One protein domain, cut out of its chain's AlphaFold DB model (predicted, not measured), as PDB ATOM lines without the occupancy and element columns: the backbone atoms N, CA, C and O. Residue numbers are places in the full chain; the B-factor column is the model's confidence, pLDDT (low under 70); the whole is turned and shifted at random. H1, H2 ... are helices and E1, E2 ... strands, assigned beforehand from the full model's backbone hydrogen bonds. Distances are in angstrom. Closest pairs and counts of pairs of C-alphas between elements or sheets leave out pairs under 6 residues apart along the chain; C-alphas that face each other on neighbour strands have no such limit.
ATOM      1  N   SER A  44     -80.914 -46.706 -44.081       92.75
ATOM      2  CA  SER A  44     -79.865 -45.928 -44.740       92.75
ATOM      3  C   SER A  44     -80.365 -45.241 -46.018       92.75
ATOM      4  O   SER A  44     -81.047 -45.866 -46.835       92.75
ATOM      5  N   TYR A  45     -79.922 -44.011 -46.259       94.56
ATOM      6  CA  TYR A  45     -80.273 -43.184 -47.414       94.56
ATOM      7  C   TYR A  45     -79.044 -42.835 -48.249       94.56
ATOM      8  O   TYR A  45     -77.940 -42.736 -47.717       94.56
ATOM      9  N   ASP A  46     -79.231 -42.647 -49.560       95.00
ATOM     10  CA  ASP A  46     -78.191 -42.060 -50.413       95.00
ATOM     11  C   ASP A  46     -78.035 -40.578 -50.067       95.00
ATOM     12  O   ASP A  46     -79.006 -39.817 -50.083       95.00
ATOM     13  N   ALA A  47     -76.809 -40.166 -49.763       94.06
ATOM     14  CA  ALA A  47     -76.511 -38.794 -49.406       94.06
ATOM     15  C   ALA A  47     -75.153 -38.340 -49.937       94.06
ATOM     16  O   ALA A  47     -74.260 -39.140 -50.209       94.06
ATOM     17  N   LEU A  48     -75.006 -37.025 -50.047       92.12
ATOM     18  CA  LEU A  48     -73.734 -36.352 -50.279       92.12
ATOM     19  C   LEU A  48     -73.247 -35.713 -48.972       92.12
ATOM     20  O   LEU A  48     -74.077 -35.262 -48.170       92.12
ATOM     21  N   PRO A  49     -71.925 -35.637 -48.743       88.06
ATOM     22  CA  PRO A  49     -71.373 -34.915 -47.612       88.06
ATOM     23  C   PRO A  49     -71.759 -33.442 -47.704       88.06
ATOM     24  O   PRO A  49     -71.625 -32.791 -48.741       88.06
ATOM     25  N   GLY A  50     -72.244 -32.909 -46.591       74.31
ATOM     26  CA  GLY A  50     -72.622 -31.514 -46.483       74.31
ATOM     27  C   GLY A  50     -71.439 -30.584 -46.226       74.31
ATOM     28  O   GLY A  50     -71.487 -29.444 -46.662       74.31
ATOM     29  N   GLY A  51     -70.365 -31.063 -45.587       63.94
ATOM     30  CA  GLY A  51     -69.120 -30.306 -45.382       63.94
ATOM     31  C   GLY A  51     -69.264 -28.989 -44.598       63.94
ATOM     32  O   GLY A  51     -70.362 -28.524 -44.294       63.94
ATOM     33  N   GLY A  52     -68.124 -28.377 -44.250       56.78
ATOM     34  CA  GLY A  52     -68.063 -27.161 -43.421       56.78
ATOM     35  C   GLY A  52     -68.752 -25.938 -44.036       56.78
ATOM     36  O   GLY A  52     -69.304 -25.128 -43.300       56.78
ATOM     37  N   ASN A  53     -68.826 -25.868 -45.369       60.69
ATOM     38  CA  ASN A  53     -69.576 -24.850 -46.098       60.69
ATOM     39  C   ASN A  53     -70.538 -25.503 -47.097       60.69
ATOM     40  O   ASN A  53     -70.414 -25.335 -48.307       60.69
ATOM     41  N   LEU A  54     -71.550 -26.219 -46.603       62.97
ATOM     42  CA  LEU A  54     -72.657 -26.727 -47.428       62.97
ATOM     43  C   LEU A  54     -73.255 -25.647 -48.347       62.97
ATOM     44  O   LEU A  54     -73.777 -25.936 -49.418       62.97
ATOM     45  N   TYR A  55     -73.184 -24.387 -47.930       61.44
ATOM     46  CA  TYR A  55     -73.573 -23.243 -48.738       61.44
ATOM     47  C   TYR A  55     -72.733 -23.083 -50.009       61.44
ATOM     48  O   TYR A  55     -73.323 -22.870 -51.062       61.44
ATOM     49  N   ASP A  56     -71.419 -23.293 -49.957       66.56
ATOM     50  CA  ASP A  56     -70.532 -23.191 -51.122       66.56
ATOM     51  C   ASP A  56     -70.873 -24.254 -52.175       66.56
ATOM     52  O   ASP A  56     -71.031 -23.927 -53.349       66.56
ATOM     53  N   ASN A  57     -71.142 -25.497 -51.755       68.56
ATOM     54  CA  ASN A  57     -71.584 -26.571 -52.661       68.56
ATOM     55  C   ASN A  57     -72.916 -26.242 -53.351       68.56
ATOM     56  O   ASN A  57     -73.159 -26.608 -54.500       68.56
ATOM     57  N   PHE A  58     -73.800 -25.538 -52.649       72.69
ATOM     58  CA  PHE A  58     -75.071 -25.077 -53.188       72.69
ATOM     59  C   PHE A  58     -74.898 -23.841 -54.091       72.69
ATOM     60  O   PHE A  58     -75.617 -23.714 -55.078       72.69
ATOM     61  N   PHE A  59     -73.918 -22.970 -53.835       68.69
ATOM     62  CA  PHE A  59     -73.570 -21.872 -54.741       68.69
ATOM     63  C   PHE A  59     -72.870 -22.355 -56.013       68.69
ATOM     64  O   PHE A  59     -73.138 -21.797 -57.076       68.69
ATOM     65  N   HIS A  60     -72.102 -23.448 -55.961       71.44
ATOM     66  CA  HIS A  60     -71.581 -24.105 -57.164       71.44
ATOM     67  C   HIS A  60     -72.691 -24.510 -58.140       71.44
ATOM     68  O   HIS A  60     -72.495 -24.444 -59.353       71.44
ATOM     69  N   VAL A  61     -73.889 -24.834 -57.647       73.88
ATOM     70  CA  VAL A  61     -75.047 -25.108 -58.509       73.88
ATOM     71  C   VAL A  61     -75.416 -23.877 -59.347       73.88
ATOM     72  O   VAL A  61     -75.683 -24.011 -60.543       73.88
ATOM     73  N   LEU A  62     -75.385 -22.680 -58.756       70.88
ATOM     74  CA  LEU A  62     -75.678 -21.418 -59.447       70.88
ATOM     75  C   LEU A  62     -74.519 -20.989 -60.358       70.88
ATOM     76  O   LEU A  62     -74.750 -20.600 -61.504       70.88
ATOM     77  N   GLU A  63     -73.277 -21.166 -59.916       67.81
ATOM     78  CA  GLU A  63     -72.089 -20.924 -60.743       67.81
ATOM     79  C   GLU A  63     -72.054 -21.846 -61.973       67.81
ATOM     80  O   GLU A  63     -71.748 -21.390 -63.076       67.81
ATOM     81  N   SER A  64     -72.474 -23.112 -61.836       69.12
ATOM     82  CA  SER A  64     -72.536 -24.087 -62.940       69.12
ATOM     83  C   SER A  64     -73.477 -23.677 -64.080       69.12
ATOM     84  O   SER A  64     -73.430 -24.252 -65.171       69.12
ATOM     85  N   ILE A  65     -74.349 -22.692 -63.838       68.94
ATOM     86  CA  ILE A  65     -75.268 -22.129 -64.830       68.94
ATOM     87  C   ILE A  65     -74.960 -20.668 -65.171       68.94
ATOM     88  O   ILE A  65     -75.772 -20.015 -65.824       68.94
ATOM     89  N   GLY A  66     -73.802 -20.156 -64.745       64.56
ATOM     90  CA  GLY A  66     -73.362 -18.790 -65.017       64.56
ATOM     91  C   GLY A  66     -74.100 -17.717 -64.216       64.56
ATOM     92  O   GLY A  66     -74.030 -16.543 -64.580       64.56
ATOM     93  N   LYS A  67     -74.812 -18.083 -63.142       71.81
ATOM     94  CA  LYS A  67     -75.418 -17.107 -62.232       71.81
ATOM     95  C   LYS A  67     -74.409 -16.687 -61.172       71.81
ATOM     96  O   LYS A  67     -73.916 -17.509 -60.407       71.81
ATOM     97  N   VAL A  68     -74.133 -15.387 -61.118       66.38
ATOM     98  CA  VAL A  68     -73.341 -14.774 -60.050       66.38
ATOM     99  C   VAL A  68     -74.281 -14.452 -58.895       66.38
ATOM    100  O   VAL A  68     -75.231 -13.697 -59.082       66.38
ATOM    101  N   VAL A  69     -74.021 -15.024 -57.720       62.38
ATOM    102  CA  VAL A  69     -74.775 -14.717 -56.496       62.38
ATOM    103  C   VAL A  69     -74.030 -13.647 -55.702       62.38
ATOM    104  O   VAL A  69     -72.905 -13.932 -55.265       62.38
ATOM    105  N   PRO A  70     -74.623 -12.453 -55.517       60.16
ATOM    106  CA  PRO A  70     -74.079 -11.401 -54.665       60.16
ATOM    107  C   PRO A  70     -73.786 -11.917 -53.247       60.16
ATOM    108  O   PRO A  70     -74.550 -12.715 -52.707       60.16
ATOM    109  N   LEU A  71     -72.659 -11.512 -52.649       60.19
ATOM    110  CA  LEU A  71     -72.205 -12.005 -51.334       60.19
ATOM    111  C   LEU A  71     -73.234 -11.754 -50.215       60.19
ATOM    112  O   LEU A  71     -73.397 -12.587 -49.331       60.19
ATOM    113  N   ASP A  72     -73.972 -10.654 -50.294       56.47
ATOM    114  CA  ASP A  72     -75.065 -10.267 -49.398       56.47
ATOM    115  C   ASP A  72     -76.288 -11.199 -49.492       56.47
ATOM    116  O   ASP A  72     -76.915 -11.516 -48.479       56.47
ATOM    117  N   GLU A  73     -76.590 -11.725 -50.681       57.00
ATOM    118  CA  GLU A  73     -77.608 -12.770 -50.848       57.00
ATOM    119  C   GLU A  73     -77.118 -14.143 -50.374       57.00
ATOM    120  O   GLU A  73     -77.937 -14.978 -49.970       57.00
ATOM    121  N   ARG A  74     -75.797 -14.383 -50.370       58.09
ATOM    122  CA  ARG A  74     -75.230 -15.638 -49.851       58.09
ATOM    123  C   ARG A  74     -75.447 -15.793 -48.348       58.09
ATOM    124  O   ARG A  74     -75.655 -16.911 -47.879       58.09
ATOM    125  N   GLU A  75     -75.438 -14.679 -47.618       53.19
ATOM    126  CA  GLU A  75     -75.579 -14.658 -46.161       53.19
ATOM    127  C   GLU A  75     -77.046 -14.707 -45.689       53.19
ATOM    128  O   GLU A  75     -77.307 -15.237 -44.611       53.19
ATOM    129  N   ASN A  76     -78.018 -14.236 -46.490       52.56
ATOM    130  CA  ASN A  76     -79.417 -14.059 -46.047       52.56
ATOM    131  C   ASN A  76     -80.524 -14.569 -47.005       52.56
ATOM    132  O   ASN A  76     -81.714 -14.432 -46.710       52.56
ATOM    133  N   GLY A  77     -80.198 -15.162 -48.156       57.84
ATOM    134  CA  GLY A  77     -81.184 -15.412 -49.213       57.84
ATOM    135  C   GLY A  77     -81.938 -16.746 -49.130       57.84
ATOM    136  O   GLY A  77     -81.548 -17.716 -49.785       57.84
ATOM    137  N   ASN A  78     -83.100 -16.791 -48.461       65.19
ATOM    138  CA  ASN A  78     -84.083 -17.878 -48.669       65.19
ATOM    139  C   ASN A  78     -84.455 -18.031 -50.162       65.19
ATOM    140  O   ASN A  78     -84.672 -19.141 -50.643       65.19
ATOM    141  N   THR A  79     -84.447 -16.930 -50.919       68.12
ATOM    142  CA  THR A  79     -84.701 -16.911 -52.366       68.12
ATOM    143  C   THR A  79     -83.649 -17.690 -53.160       68.12
ATOM    144  O   THR A  79     -84.013 -18.574 -53.935       68.12
ATOM    145  N   ALA A  80     -82.355 -17.427 -52.937       72.38
ATOM    146  CA  ALA A  80     -81.266 -18.134 -53.617       72.38
ATOM    147  C   ALA A  80     -81.289 -19.636 -53.295       72.38
ATOM    148  O   ALA A  80     -81.104 -20.481 -54.168       72.38
ATOM    149  N   ARG A  81     -81.607 -19.977 -52.042       76.06
ATOM    150  CA  ARG A  81     -81.785 -21.364 -51.603       76.06
ATOM    151  C   ARG A  81     -82.917 -22.069 -52.360       76.06
ATOM    152  O   ARG A  81     -82.706 -23.171 -52.867       76.06
ATOM    153  N   ASN A  82     -84.088 -21.442 -52.458       79.00
ATOM    154  CA  ASN A  82     -85.234 -22.011 -53.168       79.00
ATOM    155  C   ASN A  82     -84.954 -22.161 -54.664       79.00
ATOM    156  O   ASN A  82     -85.306 -23.179 -55.258       79.00
ATOM    157  N   GLU A  83     -84.234 -21.208 -55.254       79.69
ATOM    158  CA  GLU A  83     -83.790 -21.304 -56.640       79.69
ATOM    159  C   GLU A  83     -82.887 -22.522 -56.881       79.69
ATOM    160  O   GLU A  83     -83.089 -23.258 -57.849       79.69
ATOM    161  N   ILE A  84     -81.938 -22.791 -55.981       82.50
ATOM    162  CA  ILE A  84     -81.054 -23.955 -56.106       82.50
ATOM    163  C   ILE A  84     -81.843 -25.260 -56.011       82.50
ATOM    164  O   ILE A  84     -81.650 -26.151 -56.839       82.50
ATOM    165  N   PHE A  85     -82.754 -25.379 -55.041       85.69
ATOM    166  CA  PHE A  85     -83.594 -26.572 -54.914       85.69
ATOM    167  C   PHE A  85     -84.466 -26.792 -56.156       85.69
ATOM    168  O   PHE A  85     -84.557 -27.919 -56.642       85.69
ATOM    169  N   ASN A  86     -85.038 -25.725 -56.720       84.06
ATOM    170  CA  ASN A  86     -85.801 -25.787 -57.968       84.06
ATOM    171  C   ASN A  86     -84.927 -26.221 -59.152       84.06
ATOM    172  O   ASN A  86     -85.352 -27.023 -59.985       84.06
ATOM    173  N   LEU A  87     -83.692 -25.725 -59.230       85.31
ATOM    174  CA  LEU A  87     -82.766 -26.074 -60.300       85.31
ATOM    175  C   LEU A  87     -82.316 -27.536 -60.223       85.31
ATOM    176  O   LEU A  87     -82.300 -28.215 -61.252       85.31
ATOM    177  N   ILE A  88     -81.988 -28.022 -59.021       87.69
ATOM    178  CA  ILE A  88     -81.677 -29.435 -58.767       87.69
ATOM    179  C   ILE A  88     -82.854 -30.297 -59.204       87.69
ATOM    180  O   ILE A  88     -82.683 -31.178 -60.042       87.69
ATOM    181  N   TYR A  89     -84.054 -29.985 -58.721       87.75
ATOM    182  CA  TYR A  89     -85.269 -30.717 -59.052       87.75
ATOM    183  C   TYR A  89     -85.525 -30.782 -60.559       87.75
ATOM    184  O   TYR A  89     -85.778 -31.854 -61.105       87.75
ATOM    185  N   LYS A  90     -85.395 -29.653 -61.264       86.06
ATOM    186  CA  LYS A  90     -85.598 -29.592 -62.715       86.06
ATOM    187  C   LYS A  90     -84.556 -30.403 -63.483       86.06
ATOM    188  O   LYS A  90     -84.909 -31.134 -64.405       86.06
ATOM    189  N   ARG A  91     -83.271 -30.275 -63.133       86.38
ATOM    190  CA  ARG A  91     -82.187 -30.965 -63.850       86.38
ATOM    191  C   ARG A  91     -82.121 -32.449 -63.531       86.38
ATOM    192  O   ARG A  91     -81.814 -33.228 -64.424       86.38
ATOM    193  N   ALA A  92     -82.428 -32.836 -62.300       88.38
ATOM    194  CA  ALA A  92     -82.477 -34.223 -61.854       88.38
ATOM    195  C   ALA A  92     -83.885 -34.838 -61.998       88.38
ATOM    196  O   ALA A  92     -84.235 -35.772 -61.279       88.38
ATOM    197  N   GLU A  93     -84.691 -34.328 -62.937       87.69
ATOM    198  CA  GLU A  93     -85.952 -34.938 -63.387       87.69
ATOM    199  C   GLU A  93     -86.934 -35.258 -62.243       87.69
ATOM    200  O   GLU A  93     -87.563 -36.312 -62.218       87.69
ATOM    201  N   GLY A  94     -87.072 -34.336 -61.289       85.81
ATOM    202  CA  GLY A  94     -87.988 -34.443 -60.153       85.81
ATOM    203  C   GLY A  94     -87.348 -34.918 -58.847       85.81
ATOM    204  O   GLY A  94     -88.063 -35.111 -57.865       85.81
ATOM    205  N   LEU A  95     -86.023 -35.101 -58.800       89.94
ATOM    206  CA  LEU A  95     -85.343 -35.466 -57.559       89.94
ATOM    207  C   LEU A  95     -85.378 -34.309 -56.551       89.94
ATOM    208  O   LEU A  95     -84.855 -33.223 -56.810       89.94
ATOM    209  N   VAL A  96     -85.946 -34.565 -55.376       89.19
ATOM    210  CA  VAL A  96     -85.877 -33.657 -54.229       89.19
ATOM    211  C   VAL A  96     -84.635 -33.983 -53.406       89.19
ATOM    212  O   VAL A  96     -84.233 -35.142 -53.295       89.19
ATOM    213  N   VAL A  97     -84.005 -32.952 -52.849       89.75
ATOM    214  CA  VAL A  97     -82.865 -33.103 -51.944       89.75
ATOM    215  C   VAL A  97     -83.160 -32.425 -50.615       89.75
ATOM    216  O   VAL A  97     -83.763 -31.352 -50.575       89.75
ATOM    217  N   HIS A  98     -82.717 -33.046 -49.529       89.19
ATOM    218  CA  HIS A  98     -82.983 -32.608 -48.167       89.19
ATOM    219  C   HIS A  98     -81.681 -32.368 -47.413       89.19
ATOM    220  O   HIS A  98     -80.739 -33.147 -47.517       89.19
ATOM    221  N   ARG A  99     -81.626 -31.297 -46.622       87.44
ATOM    222  CA  ARG A  99     -80.486 -31.022 -45.741       87.44
ATOM    223  C   ARG A  99     -80.774 -31.557 -44.350       87.44
ATOM    224  O   ARG A  99     -81.847 -31.289 -43.818       87.44
ATOM    225  N   GLY A 100     -79.804 -32.240 -43.762       88.06
ATOM    226  CA  GLY A 100     -79.917 -32.762 -42.406       88.06
ATOM    227  C   GLY A 100     -78.565 -33.083 -41.795       88.06
ATOM    228  O   GLY A 100     -77.518 -32.714 -42.332       88.06
ATOM    229  N   LEU A 101     -78.616 -33.786 -40.672       89.81
ATOM    230  CA  LEU A 101     -77.468 -34.405 -40.030       89.81
ATOM    231  C   LEU A 101     -77.609 -35.921 -40.149       89.81
ATOM    232  O   LEU A 101     -78.718 -36.459 -40.160       89.81
ATOM    233  N   GLY A 102     -76.480 -36.604 -40.252       90.31
ATOM    234  CA  GLY A 102     -76.459 -38.054 -40.296       90.31
ATOM    235  C   GLY A 102     -75.113 -38.615 -39.888       90.31
ATOM    236  O   GLY A 102     -74.160 -37.883 -39.605       90.31
ATOM    237  N   TYR A 103     -75.059 -39.936 -39.873       90.69
ATOM    238  CA  TYR A 103     -73.861 -40.721 -39.622       90.69
ATOM    239  C   TYR A 103     -73.696 -41.752 -40.733       90.69
ATOM    240  O   TYR A 103     -74.675 -42.222 -41.320       90.69
ATOM    241  N   ARG A 104     -72.446 -42.095 -41.065       90.38
ATOM    242  CA  ARG A 104     -72.180 -43.057 -42.138       90.38
ATOM    243  C   ARG A 104     -72.715 -44.433 -41.749       90.38
ATOM    244  O   ARG A 104     -72.486 -44.901 -40.636       90.38
ATOM    245  N   ALA A 105     -73.387 -45.092 -42.687       89.19
ATOM    246  CA  ALA A 105     -74.000 -46.396 -42.459       89.19
ATOM    247  C   ALA A 105     -72.983 -47.545 -42.341       89.19
ATOM    248  O   ALA A 105     -73.335 -48.627 -41.884       89.19
ATOM    249  N   ASP A 106     -71.730 -47.318 -42.740       85.00
ATOM    250  CA  ASP A 106     -70.625 -48.264 -42.578       85.00
ATOM    251  C   ASP A 106     -69.918 -48.149 -41.215       85.00
ATOM    252  O   ASP A 106     -68.992 -48.910 -40.929       85.00
ATOM    253  N   CYS A 107     -70.358 -47.231 -40.347       78.44
ATOM    254  CA  CYS A 107     -69.838 -47.127 -38.992       78.44
ATOM    255  C   CYS A 107     -70.401 -48.258 -38.118       78.44
ATOM    256  O   CYS A 107     -71.579 -48.266 -37.774       78.44
ATOM    257  N   LEU A 108     -69.543 -49.206 -37.728       63.59
ATOM    258  CA  LEU A 108     -69.914 -50.385 -36.928       63.59
ATOM    259  C   LEU A 108     -70.399 -50.051 -35.503       63.59
ATOM    260  O   LEU A 108     -71.000 -50.902 -34.851       63.59
ATOM    261  N   ASP A 109     -70.150 -48.831 -35.019       73.56
ATOM    262  CA  ASP A 109     -70.571 -48.361 -33.699       73.56
ATOM    263  C   ASP A 109     -71.409 -47.081 -33.817       73.56
ATOM    264  O   ASP A 109     -70.915 -45.962 -33.679       73.56
ATOM    265  N   HIS A 110     -72.713 -47.257 -34.050       62.09
ATOM    266  CA  HIS A 110     -73.673 -46.156 -34.201       62.09
ATOM    267  C   HIS A 110     -73.689 -45.205 -32.991       62.09
ATOM    268  O   HIS A 110     -74.034 -44.036 -33.139       62.09
ATOM    269  N   LYS A 111     -73.323 -45.677 -31.787       66.56
ATOM    270  CA  LYS A 111     -73.344 -44.848 -30.570       66.56
ATOM    271  C   LYS A 111     -72.204 -43.832 -30.526       66.56
ATOM    272  O   LYS A 111     -72.347 -42.816 -29.852       66.56
ATOM    273  N   ASN A 112     -71.117 -44.101 -31.246       70.06
ATOM    274  CA  ASN A 112     -69.931 -43.248 -31.325       70.06
ATOM    275  C   ASN A 112     -69.685 -42.703 -32.739       70.06
ATOM    276  O   ASN A 112     -68.639 -42.105 -32.994       70.06
ATOM    277  N   ALA A 113     -70.622 -42.918 -33.666       80.19
ATOM    278  CA  ALA A 113     -70.473 -42.478 -35.040       80.19
ATOM    279  C   ALA A 113     -70.401 -40.945 -35.119       80.19
ATOM    280  O   ALA A 113     -71.207 -40.230 -34.516       80.19
ATOM    281  N   GLU A 114     -69.426 -40.440 -35.878       84.69
ATOM    282  CA  GLU A 114     -69.273 -39.009 -36.115       84.69
ATOM    283  C   GLU A 114     -70.494 -38.471 -36.871       84.69
ATOM    284  O   GLU A 114     -70.874 -38.984 -37.929       84.69
ATOM    285  N   ARG A 115     -71.111 -37.431 -36.305       87.94
ATOM    286  CA  ARG A 115     -72.242 -36.722 -36.904       87.94
ATOM    287  C   ARG A 115     -71.723 -35.653 -37.846       87.94
ATOM    288  O   ARG A 115     -70.853 -34.869 -37.473       87.94
ATOM    289  N   PHE A 116     -72.305 -35.565 -39.033       87.88
ATOM    290  CA  PHE A 116     -71.937 -34.546 -40.007       87.88
ATOM    291  C   PHE A 116     -73.144 -34.095 -40.829       87.88
ATOM    292  O   PHE A 116     -74.147 -34.801 -40.961       87.88
ATOM    293  N   SER A 117     -73.045 -32.884 -41.380       89.31
ATOM    294  CA  SER A 117     -74.033 -32.349 -42.315       89.31
ATOM    295  C   SER A 117     -74.103 -33.216 -43.561       89.31
ATOM    296  O   SER A 117     -73.068 -33.593 -44.106       89.31
ATOM    297  N   VAL A 118     -75.312 -33.474 -44.050       90.75
ATOM    298  CA  VAL A 118     -75.572 -34.289 -45.241       90.75
ATOM    299  C   VAL A 118     -76.606 -33.631 -46.150       90.75
ATOM    300  O   VAL A 118     -77.479 -32.881 -45.698       90.75
ATOM    301  N   VAL A 119     -76.524 -33.950 -47.441       91.69
ATOM    302  CA  VAL A 119     -77.604 -33.734 -48.407       91.69
ATOM    303  C   VAL A 119     -78.174 -35.086 -48.800       91.69
ATOM    304  O   VAL A 119     -77.571 -35.814 -49.582       91.69
ATOM    305  N   VAL A 120     -79.337 -35.414 -48.257       93.19
ATOM    306  CA  VAL A 120     -80.066 -36.653 -48.527       93.19
ATOM    307  C   VAL A 120     -80.792 -36.522 -49.860       93.19
ATOM    308  O   VAL A 120     -81.400 -35.490 -50.148       93.19
ATOM    309  N   LEU A 121     -80.716 -37.562 -50.681       93.44
ATOM    310  CA  LEU A 121     -81.270 -37.583 -52.027       93.44
ATOM    311  C   LEU A 121     -82.549 -38.429 -52.056       93.44
ATOM    312  O   LEU A 121     -82.524 -39.593 -51.664       93.44
ATOM    313  N   GLY A 122     -83.642 -37.880 -52.588       90.38
ATOM    314  CA  GLY A 122     -84.878 -38.626 -52.839       90.38
ATOM    315  C   GLY A 122     -85.899 -38.523 -51.714       90.38
ATOM    316  O   GLY A 122     -86.075 -37.456 -51.134       90.38
ATOM    317  N   PHE A 123     -86.598 -39.628 -51.467       88.56
ATOM    318  CA  PHE A 123     -87.660 -39.783 -50.468       88.56
ATOM    319  C   PHE A 123     -87.408 -41.044 -49.624       88.56
ATOM    320  O   PHE A 123     -86.599 -41.877 -50.047       88.56
ATOM    321  N   PRO A 124     -88.122 -41.247 -48.494       84.94
ATOM    322  CA  PRO A 124     -87.951 -42.440 -47.664       84.94
ATOM    323  C   PRO A 124     -88.099 -43.746 -48.449       84.94
ATOM    324  O   PRO A 124     -87.255 -44.638 -48.364       84.94
ATOM    325  N   ASP A 125     -89.143 -43.793 -49.277       85.94
ATOM    326  CA  ASP A 125     -89.594 -45.002 -49.969       85.94
ATOM    327  C   ASP A 125     -89.230 -45.004 -51.461       85.94
ATOM    328  O   ASP A 125     -89.567 -45.934 -52.193       85.94
ATOM    329  N   LEU A 126     -88.555 -43.951 -51.936       87.94
ATOM    330  CA  LEU A 126     -88.185 -43.796 -53.340       87.94
ATOM    331  C   LEU A 126     -86.726 -43.332 -53.447       87.94
ATOM    332  O   LEU A 126     -86.459 -42.122 -53.457       87.94
ATOM    333  N   PRO A 127     -85.769 -44.277 -53.515       90.44
ATOM    334  CA  PRO A 127     -84.365 -43.939 -53.671       90.44
ATOM    335  C   PRO A 127     -84.102 -43.296 -55.043       90.44
ATOM    336  O   PRO A 127     -84.784 -43.608 -56.024       90.44
ATOM    337  N   PRO A 128     -83.094 -42.415 -55.150       93.62
ATOM    338  CA  PRO A 128     -82.729 -41.791 -56.414       93.62
ATOM    339  C   PRO A 128     -82.162 -42.817 -57.400       93.62
ATOM    340  O   PRO A 128     -81.417 -43.727 -57.031       93.62
ATOM    341  N   THR A 129     -82.431 -42.614 -58.686       94.56
ATOM    342  CA  THR A 129     -81.778 -43.381 -59.756       94.56
ATOM    343  C   THR A 129     -80.308 -42.973 -59.919       94.56
ATOM    344  O   THR A 129     -79.930 -41.838 -59.626       94.56
ATOM    345  N   GLU A 130     -79.476 -43.851 -60.487       93.62
ATOM    346  CA  GLU A 130     -78.056 -43.560 -60.767       93.62
ATOM    347  C   GLU A 130     -77.858 -42.317 -61.649       93.62
ATOM    348  O   GLU A 130     -76.959 -41.504 -61.423       93.62
ATOM    349  N   LYS A 131     -78.752 -42.108 -62.623       93.25
ATOM    350  CA  LYS A 131     -78.753 -40.903 -63.462       93.25
ATOM    351  C   LYS A 131     -78.956 -39.639 -62.621       93.25
ATOM    352  O   LYS A 131     -78.251 -38.653 -62.827       93.25
ATOM    353  N   GLN A 132     -79.899 -39.660 -61.681       93.06
ATOM    354  CA  GLN A 132     -80.193 -38.509 -60.828       93.06
ATOM    355  C   GLN A 132     -79.056 -38.230 -59.847       93.06
ATOM    356  O   GLN A 132     -78.641 -37.079 -59.736       93.06
ATOM    357  N   LYS A 133     -78.494 -39.273 -59.219       93.19
ATOM    358  CA  LYS A 133     -77.302 -39.161 -58.363       93.19
ATOM    359  C   LYS A 133     -76.174 -38.437 -59.100       93.19
ATOM    360  O   LYS A 133     -75.719 -37.386 -58.661       93.19
ATOM    361  N   LYS A 134     -75.827 -38.915 -60.298       91.38
ATOM    362  CA  LYS A 134     -74.795 -38.323 -61.161       91.38
ATOM    363  C   LYS A 134     -75.051 -36.852 -61.496       91.38
ATOM    364  O   LYS A 134     -74.108 -36.063 -61.543       91.38
ATOM    365  N   ILE A 135     -76.302 -36.473 -61.753       89.81
ATOM    366  CA  ILE A 135     -76.670 -35.079 -62.036       89.81
ATOM    367  C   ILE A 135     -76.443 -34.207 -60.798       89.81
ATOM    368  O   ILE A 135     -75.752 -33.195 -60.903       89.81
ATOM    369  N   VAL A 136     -76.971 -34.604 -59.637       89.44
ATOM    370  CA  VAL A 136     -76.867 -33.805 -58.406       89.44
ATOM    371  C   VAL A 136     -75.421 -33.667 -57.947       89.44
ATOM    372  O   VAL A 136     -74.976 -32.555 -57.685       89.44
ATOM    373  N   THR A 137     -74.665 -34.762 -57.934       89.38
ATOM    374  CA  THR A 137     -73.245 -34.768 -57.575       89.38
ATOM    375  C   THR A 137     -72.442 -33.770 -58.413       89.38
ATOM    376  O   THR A 137     -71.736 -32.927 -57.867       89.38
ATOM    377  N   ARG A 138     -72.628 -33.782 -59.742       86.88
ATOM    378  CA  ARG A 138     -71.973 -32.825 -60.650       86.88
ATOM    379  C   ARG A 138     -72.398 -31.386 -60.394       86.88
ATOM    380  O   ARG A 138     -71.563 -30.492 -60.451       86.88
ATOM    381  N   MET A 139     -73.685 -31.157 -60.138       85.56
ATOM    382  CA  MET A 139     -74.197 -29.819 -59.836       85.56
ATOM    383  C   MET A 139     -73.607 -29.260 -58.539       85.56
ATOM    384  O   MET A 139     -73.409 -28.055 -58.448       85.56
ATOM    385  N   MET A 140     -73.291 -30.122 -57.571       83.75
ATOM    386  CA  MET A 140     -72.656 -29.738 -56.309       83.75
ATOM    387  C   MET A 140     -71.126 -29.628 -56.389       83.75
ATOM    388  O   MET A 140     -70.492 -29.372 -55.372       83.75
ATOM    389  N   GLY A 141     -70.521 -29.831 -57.567       82.44
ATOM    390  CA  GLY A 141     -69.062 -29.831 -57.721       82.44
ATOM    391  C   GLY A 141     -68.367 -31.036 -57.075       82.44
ATOM    392  O   GLY A 141     -67.159 -31.001 -56.859       82.44
ATOM    393  N   LEU A 142     -69.120 -32.096 -56.772       86.06
ATOM    394  CA  LEU A 142     -68.634 -33.318 -56.136       86.06
ATOM    395  C   LEU A 142     -68.403 -34.426 -57.171       86.06
ATOM    396  O   LEU A 142     -68.790 -34.322 -58.341       86.06
ATOM    397  N   LYS A 143     -67.777 -35.516 -56.732       86.31
ATOM    398  CA  LYS A 143     -67.567 -36.733 -57.514       86.31
ATOM    399  C   LYS A 143     -68.514 -37.841 -57.067       86.31
ATOM    400  O   LYS A 143     -69.021 -37.848 -55.954       86.31
ATOM    401  N   GLU A 144     -68.755 -38.808 -57.952       85.44
ATOM    402  CA  GLU A 144     -69.653 -39.941 -57.663       85.44
ATOM    403  C   GLU A 144     -69.147 -40.785 -56.477       85.44
ATOM    404  O   GLU A 144     -69.957 -41.319 -55.729       85.44
ATOM    405  N   GLU A 145     -67.829 -40.833 -56.254       87.75
ATOM    406  CA  GLU A 145     -67.191 -41.474 -55.090       87.75
ATOM    407  C   GLU A 145     -67.498 -40.786 -53.747       87.75
ATOM    408  O   GLU A 145     -67.336 -41.406 -52.701       87.75
ATOM    409  N   ASP A 146     -67.990 -39.542 -53.772       88.62
ATOM    410  CA  ASP A 146     -68.420 -38.811 -52.578       88.62
ATOM    411  C   ASP A 146     -69.848 -39.190 -52.143       88.62
ATOM    412  O   ASP A 146     -70.326 -38.699 -51.124       88.62
ATOM    413  N   LEU A 147     -70.567 -40.032 -52.899       91.81
ATOM    414  CA  LEU A 147     -71.868 -40.551 -52.474       91.81
ATOM    415  C   LEU A 147     -71.696 -41.565 -51.344       91.81
ATOM    416  O   LEU A 147     -70.929 -42.520 -51.439       91.81
ATOM    417  N   LEU A 148     -72.475 -41.380 -50.286       92.31
ATOM    418  CA  LEU A 148     -72.424 -42.185 -49.076       92.31
ATOM    419  C   LEU A 148     -73.810 -42.746 -48.764       92.31
ATOM    420  O   LEU A 148     -74.837 -42.167 -49.122       92.31
ATOM    421  N   LYS A 149     -73.828 -43.855 -48.025       93.94
ATOM    422  CA  LYS A 149     -75.019 -44.307 -47.306       93.94
ATOM    423  C   LYS A 149     -74.979 -43.751 -45.893       93.94
ATOM    424  O   LYS A 149     -73.966 -43.902 -45.207       93.94
ATOM    425  N   VAL A 150     -76.063 -43.115 -45.462       92.94
ATOM    426  CA  VAL A 150     -76.166 -42.504 -44.131       92.94
ATOM    427  C   VAL A 150     -77.457 -42.901 -43.446       92.94
ATOM    428  O   VAL A 150     -78.490 -43.028 -44.096       92.94
ATOM    429  N   TYR A 151     -77.411 -43.053 -42.134       92.38
ATOM    430  CA  TYR A 151     -78.612 -43.029 -41.309       92.38
ATOM    431  C   TYR A 151     -78.844 -41.597 -40.818       92.38
ATOM    432  O   TYR A 151     -77.890 -40.829 -40.639       92.38
ATOM    433  N   LEU A 152     -80.108 -41.228 -40.623       90.81
ATOM    434  CA  LEU A 152     -80.480 -39.889 -40.168       90.81
ATOM    435  C   LEU A 152     -80.302 -39.757 -38.653       90.81
ATOM    436  O   LEU A 152     -80.614 -40.682 -37.901       90.81
ATOM    437  N   ASP A 153     -79.812 -38.597 -38.223       83.44
ATOM    438  CA  ASP A 153     -79.791 -38.192 -36.814       83.44
ATOM    439  C   ASP A 153     -81.103 -37.464 -36.469       83.44
ATOM    440  O   ASP A 153     -81.622 -36.707 -37.297       83.44
TER     441      ASP A 153
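This is residues 44 to 153 of the 154 residues of an uncharacterized protein of Psilocybe cyanescens (UniProt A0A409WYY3). A small closed barrel of four short, curved strands, E1, E3, E2 and E4, forms one part of the domain, with helix H4 packed on it by residues 132 to 137. H1 and H3 pack on each other at a steep angle beyond the barrel, and short H2 lies at the far end of this helical part, away from the barrel. The printed part has 110 residues with four named helices and four named strands, along the chain E1 H1 H2 H3 E2 E3 H4 E4; the neighbour strands are antiparallel and the class is mixed, helices and strands. The whole is compact, with a radius of gyration of the C-alphas of 14.1 A, and only just elongated, spanning 43 by 28 by 22 A.

E1, residues 44 to 49, begins at C-alpha 44 (-79.865, -45.928, -44.740) and is 14.2 A long. H1 is residues 54 to 63, 14.5 A, and H2 is residues 71 to 76. H3, residues 78 to 91, is the longest helix, 20.1 A, ending at C-alpha 91 (-82.187, -30.965, -63.850). E2, residues 97 to 104, is 17.6 A and bends by 81 degrees at residue 101. E3 is residues 116 to 121, 15.5 A; H4 is residues 130 to 139, 14.3 A. E4, residues 148 to 152, ends at C-alpha 152 (-80.480, -39.889, -40.168).

Round the barrel run E1, E3, E2, E4 and back to E1. The pairing is staggered: E1 pairs with E4 over residues 44 to 47 and with E3 over 47 to 49, and E2 pairs with E3 over 97 to 102 and with E4 over 102 to 104. Within hydrogen-bond range are N 48 and O 119, 2.9 A, for E1 and E3; N 98 and O 120, 2.8 A, for the hairpin E2 and E3; N 151 and O 103, 3.0 A, for E2 and E4; N 45 and O 150, 2.8 A, for E4 and E1. H4 is on the barrel; its closest C-alphas with E1 are Thr 137 and Leu 48, 7.5 A. H1 and H3 are only just on it, each with 5 pairs of C-alphas within 10 A. H3 touches H1 at a steep tilt of 65 degrees, the same way, closest at the C-alphas of Ile 84 and Val 61, 6.6 A. H3, with residues 88 to 91 alone, only just touches H4, with 3 pairs of C-alphas within 8 A, closest at Ile 88 and Val 136, 6.5 A. H2 is close to but not clearly touching H3, about perpendicular at 82 degrees, closest at the C-alphas of Glu 73 and Ala 80, 7.1 A; it is apart from H4. In H3 and H4 every O i to N i+4 pair is within hydrogen-bond range; in H1 4 of 6 are, in H2 1 of 2.

The two farthest C-alphas, of Gly 66 and Lys 111, are 43.2 A apart. The printed part has no cut, and the link E2 to E3, 11 residues, is long. Mean pLDDT of the printed part is 80.8; 27 residues are under 70, among them 51 to 57 and 68 to 79.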